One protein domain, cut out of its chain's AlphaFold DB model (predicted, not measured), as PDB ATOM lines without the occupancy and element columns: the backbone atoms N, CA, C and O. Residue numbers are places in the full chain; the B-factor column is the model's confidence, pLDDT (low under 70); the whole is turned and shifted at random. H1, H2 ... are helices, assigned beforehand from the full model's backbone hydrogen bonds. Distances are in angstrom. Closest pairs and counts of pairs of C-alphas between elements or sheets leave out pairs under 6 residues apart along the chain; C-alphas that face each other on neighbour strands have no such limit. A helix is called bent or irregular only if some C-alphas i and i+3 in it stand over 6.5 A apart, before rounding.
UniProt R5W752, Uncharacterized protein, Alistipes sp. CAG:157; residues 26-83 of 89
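AT A GLANCE: This is residues 26 to 83 of the 89 residues of an uncharacterized protein of Alistipes sp. CAG:157 (UniProt R5W752). A helical hairpin, H2 and the long, kinked H3 side by side, is crossed at one end by a shorter helix, H1, which packs across residues 72 to 80 of H3 and makes a corner with the beginning of H2. The printed part has 58 residues with three named helices, in the order H1, H2, H3, and no named strand; the class is all helix. The whole is only just compact, close to loose, with a radius of gyration of the C-alphas of 12.0 A, and its outline is only just flat, spanning 36 by 25 by 13 A.

IN THESE COORDINATES: H1 runs from residue 28 to 38, 16.1 A, and begins at C-alpha 28 at (37.286, 16.043, -41.923). H2, residues 40 to 54, measures 21.1 A and begins at C-alpha 40 at (49.047, 18.144, -56.497). H3, residues 61 to 82, is the longest at 31.0 A and ends at C-alpha 82 at (34.207, 12.582, -54.497). H3 is irregular, with C-alphas 67 and 70 7.1 A apart, and has a kink of 41 degrees near residue 70.

HOW THE PARTS SIT: H1 and H2 only just touch, with 3 pairs of C-alphas within 8 A, and only at the corner by their link; the closest C-alphas are those of Leu 36 and Ala 43, 5.1 A apart. Their lines stand at a steep tilt of 60 degrees, opposite ways. H1 touches H3 with 15 such pairs, the closest being the C-alphas of Phe 32 and Thr 76 at 4.7 A; their lines are only just about perpendicular, at 70.3 degrees. H2 and H3 form a helical hairpin and touch, at a shallow tilt of 12 degrees, opposite ways; their closest C-alphas, of Leu 53 and Tyr 64, are 6.4 A apart. In H1 and H2 every O i to N i+4 pair is within hydrogen-bond range, in H3 15 of 18.

THE WHOLE: The two C-alphas farthest apart, those of His 59 and Trp 83, are separated by 36.7 A. The printed part has no cut; the link from H1 to H2 is tight and that from H2 to H3 short. The mean pLDDT of the printed part is 96.4, and no printed residue is under 70.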
ATOM      1  N   ASP A  26      33.084  11.562 -38.061       86.38
ATOM      2  CA  ASP A  26      33.506  12.952 -37.784       86.38
ATOM      3  C   ASP A  26      35.011  13.185 -38.062       86.38
ATOM      4  O   ASP A  26      35.784  13.546 -37.174       86.38
ATOM      5  N   TRP A  27      35.446  12.924 -39.306       88.44
ATOM      6  CA  TRP A  27      36.871  12.921 -39.703       88.44
ATOM      7  C   TRP A  27      37.179  13.797 -40.930       88.44
ATOM      8  O   TRP A  27      37.646  13.314 -41.969       88.44
ATOM      9  N   ASP A  28      36.950  15.106 -40.838       92.88
ATOM     10  CA  ASP A  28      37.286  16.043 -41.923       92.88
ATOM     11  C   ASP A  28      38.780  16.030 -42.289       92.88
ATOM     12  O   ASP A  28      39.146  16.215 -43.455       92.88
ATOM     13  N   GLU A  29      39.655  15.775 -41.316       94.06
ATOM     14  CA  GLU A  29      41.104  15.749 -41.497       94.06
ATOM     15  C   GLU A  29      41.552  14.637 -42.474       94.06
ATOM     16  O   GLU A  29      42.479  14.851 -43.262       94.06
ATOM     17  N   LEU A  30      40.873  13.478 -42.482       95.06
ATOM     18  CA  LEU A  30      41.180  12.356 -43.386       95.06
ATOM     19  C   LEU A  30      40.789  12.669 -44.833       95.06
ATOM     20  O   LEU A  30      41.572  12.441 -45.759       95.06
ATOM     21  N   TYR A  31      39.606  13.252 -45.021       96.81
ATOM     22  CA  TYR A  31      39.131  13.715 -46.323       96.81
ATOM     23  C   TYR A  31      40.044  14.791 -46.912       96.81
ATOM     24  O   TYR A  31      40.439  14.706 -48.077       96.81
ATOM     25  N   PHE A  32      40.431  15.776 -46.098       97.81
ATOM     26  CA  PHE A  32      41.354  16.825 -46.514       97.81
ATOM     27  C   PHE A  32      42.713  16.260 -46.947       97.81
ATOM     28  O   PHE A  32      43.204  16.605 -48.024       97.81
ATOM     29  N   ARG A  33      43.304  15.365 -46.140       97.62
ATOM     30  CA  ARG A  33      44.576  14.695 -46.453       97.62
ATOM     31  C   ARG A  33      44.507  13.996 -47.806       97.62
ATOM     32  O   ARG A  33      45.328  14.272 -48.678       97.62
ATOM     33  N   ASP A  34      43.527  13.117 -47.975       97.62
ATOM     34  CA  ASP A  34      43.420  12.279 -49.168       97.62
ATOM     35  C   ASP A  34      43.199  13.117 -50.431       97.62
ATOM     36  O   ASP A  34      43.778  12.824 -51.479       97.62
ATOM     37  N   TYR A  35      42.425  14.200 -50.326       98.31
ATOM     38  CA  TYR A  35      42.224  15.131 -51.431       98.31
ATOM     39  C   TYR A  35      43.523  15.810 -51.863       98.31
ATOM     40  O   TYR A  35      43.808  15.893 -53.058       98.31
ATOM     41  N   LEU A  36      44.343  16.265 -50.911       98.56
ATOM     42  CA  LEU A  36      45.641  16.857 -51.232       98.56
ATOM     43  C   LEU A  36      46.622  15.834 -51.819       98.56
ATOM     44  O   LEU A  36      47.391  16.198 -52.708       98.56
ATOM     45  N   CYS A  37      46.584  14.575 -51.371       98.12
ATOM     46  CA  CYS A  37      47.452  13.513 -51.891       98.12
ATOM     47  C   CYS A  37      47.231  13.244 -53.385       98.12
ATOM     48  O   CYS A  37      48.198  12.999 -54.101       98.12
ATOM     49  N   ILE A  38      45.987  13.314 -53.869       97.44
ATOM     50  CA  ILE A  38      45.683  13.085 -55.292       97.44
ATOM     51  C   ILE A  38      45.672  14.372 -56.127       97.44
ATOM     52  O   ILE A  38      45.734  14.319 -57.353       97.44
ATOM     53  N   ASN A  39      45.570  15.541 -55.485       98.12
ATOM     54  CA  ASN A  39      45.453  16.829 -56.157       98.12
ATOM     55  C   ASN A  39      46.676  17.709 -55.876       98.12
ATOM     56  O   ASN A  39      46.640  18.656 -55.086       98.12
ATOM     57  N   VAL A  40      47.765  17.422 -56.591       97.75
ATOM     58  CA  VAL A  40      49.047  18.144 -56.497       97.75
ATOM     59  C   VAL A  40      48.903  19.661 -56.675       97.75
ATOM     60  O   VAL A  40      49.589  20.430 -56.000       97.75
ATOM     61  N   LYS A  41      47.969  20.122 -57.520       98.38
ATOM     62  CA  LYS A  41      47.692  21.559 -57.692       98.38
ATOM     63  C   LYS A  41      47.075  22.174 -56.430       98.38
ATOM     64  O   LYS A  41      47.472  23.267 -56.027       98.38
ATOM     65  N   ALA A  42      46.125  21.490 -55.790       98.38
ATOM     66  CA  ALA A  42      45.555  21.932 -54.519       98.38
ATOM     67  C   ALA A  42      46.611  21.929 -53.401       98.38
ATOM     68  O   ALA A  42      46.704  22.903 -52.653       98.38
ATOM     69  N   ALA A  43      47.463  20.903 -53.334       98.62
ATOM     70  CA  ALA A  43      48.560  20.841 -52.368       98.62
ATOM     71  C   ALA A  43      49.539  22.020 -52.523       98.62
ATOM     72  O   ALA A  43      49.872  22.678 -51.534       98.62
ATOM     73  N   ALA A  44      49.927  22.356 -53.759       98.62
ATOM     74  CA  ALA A  44      50.784  23.506 -54.047       98.62
ATOM     75  C   ALA A  44      50.133  24.838 -53.627       98.62
ATOM     76  O   ALA A  44      50.770  25.665 -52.971       98.62
ATOM     77  N   ARG A  45      48.837  25.027 -53.925       98.62
ATOM     78  CA  ARG A  45      48.070  26.205 -53.472       98.62
ATOM     79  C   ARG A  45      48.023  26.301 -51.949       98.62
ATOM     80  O   ARG A  45      48.187  27.392 -51.407       98.62
ATOM     81  N   TYR A  46      47.834  25.177 -51.257       98.56
ATOM     82  CA  TYR A  46      47.807  25.157 -49.798       98.56
ATOM     83  C   TYR A  46      49.169  25.505 -49.192       98.56
ATOM     84  O   TYR A  46      49.243  26.273 -48.232       98.56
ATOM     85  N   ALA A  47      50.259  24.986 -49.762       98.38
ATOM     86  CA  ALA A  47      51.614  25.327 -49.344       98.38
ATOM     87  C   ALA A  47      51.894  26.830 -49.515       98.38
ATOM     88  O   ALA A  47      52.315  27.482 -48.557       98.38
ATOM     89  N   ALA A  48      51.573  27.396 -50.682       98.44
ATOM     90  CA  ALA A  48      51.726  28.824 -50.949       98.44
ATOM     91  C   ALA A  48      50.883  29.689 -49.994       98.44
ATOM     92  O   ALA A  48      51.376  30.680 -49.454       98.44
ATOM     93  N   LEU A  49      49.637  29.281 -49.721       98.31
ATOM     94  CA  LEU A  49      48.778  29.945 -48.741       98.31
ATOM     95  C   LEU A  49      49.428  29.954 -47.352       98.31
ATOM     96  O   LEU A  49      49.533  31.014 -46.740       98.31
ATOM     97  N   LYS A  50      49.912  28.801 -46.874       97.88
ATOM     98  CA  LYS A  50      50.577  28.687 -45.568       97.88
ATOM     99  C   LYS A  50      51.811  29.580 -45.457       97.88
ATOM    100  O   LYS A  50      51.999  30.180 -44.403       97.88
ATOM    101  N   MET A  51      52.622  29.670 -46.512       98.00
ATOM    102  CA  MET A  51      53.809  30.533 -46.540       98.00
ATOM    103  C   MET A  51      53.430  32.016 -46.501       98.00
ATOM    104  O   MET A  51      53.991  32.772 -45.712       98.00
ATOM    105  N   ARG A  52      52.426  32.428 -47.287       97.44
ATOM    106  CA  ARG A  52      51.937  33.816 -47.302       97.44
ATOM    107  C   ARG A  52      51.374  34.256 -45.950       97.44
ATOM    108  O   ARG A  52      51.561  35.401 -45.560       97.44
ATOM    109  N   LEU A  53      50.692  33.353 -45.247       97.75
ATOM    110  CA  LEU A  53      50.100  33.625 -43.936       97.75
ATOM    111  C   LEU A  53      51.124  33.582 -42.788       97.75
ATOM    112  O   LEU A  53      50.827  34.068 -41.707       97.75
ATOM    113  N   MET A  54      52.317  33.017 -42.995       94.88
ATOM    114  CA  MET A  54      53.276  32.793 -41.908       94.88
ATOM    115  C   MET A  54      53.759  34.099 -41.267       94.88
ATOM    116  O   MET A  54      53.712  34.215 -40.051       94.88
ATOM    117  N   ARG A  55      54.194  35.082 -42.069       93.62
ATOM    118  CA  ARG A  55      54.708  36.362 -41.544       93.62
ATOM    119  C   ARG A  55      53.628  37.231 -40.886       93.62
ATOM    120  O   ARG A  55      53.859  37.681 -39.772       93.62
ATOM    121  N   PRO A  56      52.454  37.471 -41.509       95.75
ATOM    122  CA  PRO A  56      51.428  38.326 -40.904       95.75
ATOM    123  C   PRO A  56      50.874  37.798 -39.577       95.75
ATOM    124  O   PRO A  56      50.362  38.578 -38.785       95.75
ATOM    125  N   TYR A  57      50.965  36.486 -39.348       95.69
ATOM    126  CA  TYR A  57      50.390  35.814 -38.183       95.69
ATOM    127  C   TYR A  57      51.444  35.072 -37.347       95.69
ATOM    128  O   TYR A  57      51.121  34.098 -36.671       95.69
ATOM    129  N   GLU A  58      52.706  35.512 -37.385       91.38
ATOM    130  CA  GLU A  58      53.829  34.845 -36.705       91.38
ATOM    131  C   GLU A  58      53.575  34.627 -35.202       91.38
ATOM    132  O   GLU A  58      53.923  33.584 -34.648       91.38
ATOM    133  N   HIS A  59      52.907  35.587 -34.558       91.31
ATOM    134  CA  HIS A  59      52.566  35.547 -33.133       91.31
ATOM    135  C   HIS A  59      51.070  35.339 -32.864       91.31
ATOM    136  O   HIS A  59      50.647  35.366 -31.711       91.31
ATOM    137  N   ASP A  60      50.273  35.097 -33.906       94.00
ATOM    138  CA  ASP A  60      48.829  34.891 -33.804       94.00
ATOM    139  C   ASP A  60      48.436  33.559 -34.452       94.00
ATOM    140  O   ASP A  60      48.023  33.454 -35.612       94.00
ATOM    141  N   ARG A  61      48.600  32.492 -33.666       89.94
ATOM    142  CA  ARG A  61      48.299  31.123 -34.096       89.94
ATOM    143  C   ARG A  61      46.826  30.952 -34.474       89.94
ATOM    144  O   ARG A  61      46.518  30.173 -35.387       89.94
ATOM    145  N   ASP A  62      45.931  31.632 -33.772       93.06
ATOM    146  CA  ASP A  62      44.493  31.471 -33.948       93.06
ATOM    147  C   ASP A  62      44.045  32.154 -35.239       93.06
ATOM    148  O   ASP A  62      43.368  31.522 -36.056       93.06
ATOM    149  N   ALA A  63      44.530  33.367 -35.515       95.94
ATOM    150  CA  ALA A  63      44.280  34.035 -36.785       95.94
ATOM    151  C   ALA A  63      44.934  33.297 -37.962       95.94
ATOM    152  O   ALA A  63      44.284  33.115 -38.994       95.94
ATOM    153  N   TYR A  64      46.154  32.760 -37.805       96.50
ATOM    154  CA  TYR A  64      46.755  31.873 -38.813       96.50
ATOM    155  C   TYR A  64      45.861  30.659 -39.116       96.50
ATOM    156  O   TYR A  64      45.718  30.235 -40.269       96.50
ATOM    157  N   THR A  65      45.249  30.086 -38.077       93.62
ATOM    158  CA  THR A  65      44.361  28.923 -38.187       93.62
ATOM    159  C   THR A  65      43.045  29.281 -38.866       93.62
ATOM    160  O   THR A  65      42.630  28.581 -39.796       93.62
ATOM    161  N   ALA A  66      42.435  30.400 -38.483       96.88
ATOM    162  CA  ALA A  66      41.218  30.909 -39.094       96.88
ATOM    163  C   ALA A  66      41.427  31.263 -40.578       96.88
ATOM    164  O   ALA A  66      40.631  30.854 -41.428       96.88
ATOM    165  N   ALA A  67      42.532  31.937 -40.913       97.44
ATOM    166  CA  ALA A  67      42.808  32.450 -42.254       97.44
ATOM    167  C   ALA A  67      42.958  31.353 -43.324       97.44
ATOM    168  O   ALA A  67      42.600  31.557 -44.484       97.44
ATOM    169  N   LYS A  68      43.438  30.160 -42.954       97.44
ATOM    170  CA  LYS A  68      43.487  29.000 -43.867       97.44
ATOM    171  C   LYS A  68      42.209  28.149 -43.858       97.44
ATOM    172  O   LYS A  68      42.056  27.278 -44.713       97.44
ATOM    173  N   GLY A  69      41.283  28.403 -42.931       97.38
ATOM    174  CA  GLY A  69      40.097  27.576 -42.703       97.38
ATOM    175  C   GLY A  69      39.161  27.480 -43.909       97.38
ATOM    176  O   GLY A  69      38.638  26.403 -44.187       97.38
ATOM    177  N   GLY A  70      38.989  28.566 -44.671       98.12
ATOM    178  CA  GLY A  70      38.159  28.557 -45.884       98.12
ATOM    179  C   GLY A  70      38.669  27.579 -46.946       98.12
ATOM    180  O   GLY A  70      37.896  26.786 -47.477       98.12
ATOM    181  N   PHE A  71      39.983  27.570 -47.183       98.56
ATOM    182  CA  PHE A  71      40.621  26.656 -48.132       98.56
ATOM    183  C   PHE A  71      40.471  25.189 -47.706       98.56
ATOM    184  O   PHE A  71      40.188  24.326 -48.538       98.56
ATOM    185  N   ILE A  72      40.654  24.910 -46.410       98.31
ATOM    186  CA  ILE A  72      40.505  23.558 -45.858       98.31
ATOM    187  C   ILE A  72      39.072  23.069 -46.075       98.31
ATOM    188  O   ILE A  72      38.891  22.014 -46.674       98.31
ATOM    189  N   ARG A  73      38.065  23.865 -45.685       98.00
ATOM    190  CA  ARG A  73      36.646  23.515 -45.867       98.00
ATOM    191  C   ARG A  73      36.293  23.247 -47.326       98.00
ATOM    192  O   ARG A  73      35.604  22.273 -47.605       98.00
ATOM    193  N   GLU A  74      36.785  24.068 -48.254       98.31
ATOM    194  CA  GLU A  74      36.553  23.860 -49.688       98.31
ATOM    195  C   GLU A  74      37.111  22.507 -50.158       98.31
ATOM    196  O   GLU A  74      36.412  21.734 -50.814       98.31
ATOM    197  N   CYS A  75      38.361  22.196 -49.806       98.38
ATOM    198  CA  CYS A  75      38.992  20.931 -50.179       98.38
ATOM    199  C   CYS A  75      38.273  19.734 -49.551       98.38
ATOM    200  O   CYS A  75      38.001  18.758 -50.244       98.38
ATOM    201  N   THR A  76      37.921  19.819 -48.267       97.69
ATOM    202  CA  THR A  76      37.184  18.766 -47.561       97.69
ATOM    203  C   THR A  76      35.808  18.529 -48.178       97.69
ATOM    204  O   THR A  76      35.434  17.381 -48.397       97.69
ATOM    205  N   ALA A  77      35.069  19.586 -48.531       97.44
ATOM    206  CA  ALA A  77      33.769  19.457 -49.188       97.44
ATOM    207  C   ALA A  77      33.889  18.763 -50.554       97.44
ATOM    208  O   ALA A  77      33.133  17.838 -50.849       97.44
ATOM    209  N   ARG A  78      34.889  19.142 -51.363       97.94
ATOM    210  CA  ARG A  78      35.185  18.462 -52.636       97.94
ATOM    211  C   ARG A  78      35.550  16.992 -52.420       97.94
ATOM    212  O   ARG A  78      35.098  16.138 -53.171       97.94
ATOM    213  N   ALA A  79      36.341  16.693 -51.392       97.38
ATOM    214  CA  ALA A  79      36.728  15.330 -51.044       97.38
ATOM    215  C   ALA A  79      35.522  14.468 -50.644       97.38
ATOM    216  O   ALA A  79      35.389  13.348 -51.123       97.38
ATOM    217  N   ARG A  80      34.627  15.003 -49.804       95.44
ATOM    218  CA  ARG A  80      33.392  14.324 -49.387       95.44
ATOM    219  C   ARG A  80      32.441  14.100 -50.562       95.44
ATOM    220  O   ARG A  80      31.812  13.055 -50.624       95.44
ATOM    221  N   ALA A  81      32.377  15.025 -51.520       96.31
ATOM    222  CA  ALA A  81      31.601  14.830 -52.745       96.31
ATOM    223  C   ALA A  81      32.193  13.736 -53.655       96.31
ATOM    224  O   ALA A  81      31.448  12.989 -54.280       96.31
ATOM    225  N   LEU A  82      33.525  13.627 -53.725       96.81
ATOM    226  CA  LEU A  82      34.207  12.582 -54.497       96.81
ATOM    227  C   LEU A  82      34.102  11.199 -53.846       96.81
ATOM    228  O   LEU A  82      34.052  10.197 -54.554       96.81
ATOM    229  N   TRP A  83      34.090  11.142 -52.513       95.00
ATOM    230  CA  TRP A  83      34.108   9.891 -51.761       95.00
ATOM    231  C   TRP A  83      33.154   9.901 -50.559       95.00
ATOM    232  O   TRP A  83      33.624   9.860 -49.426       95.00
TER     233      TRP A  83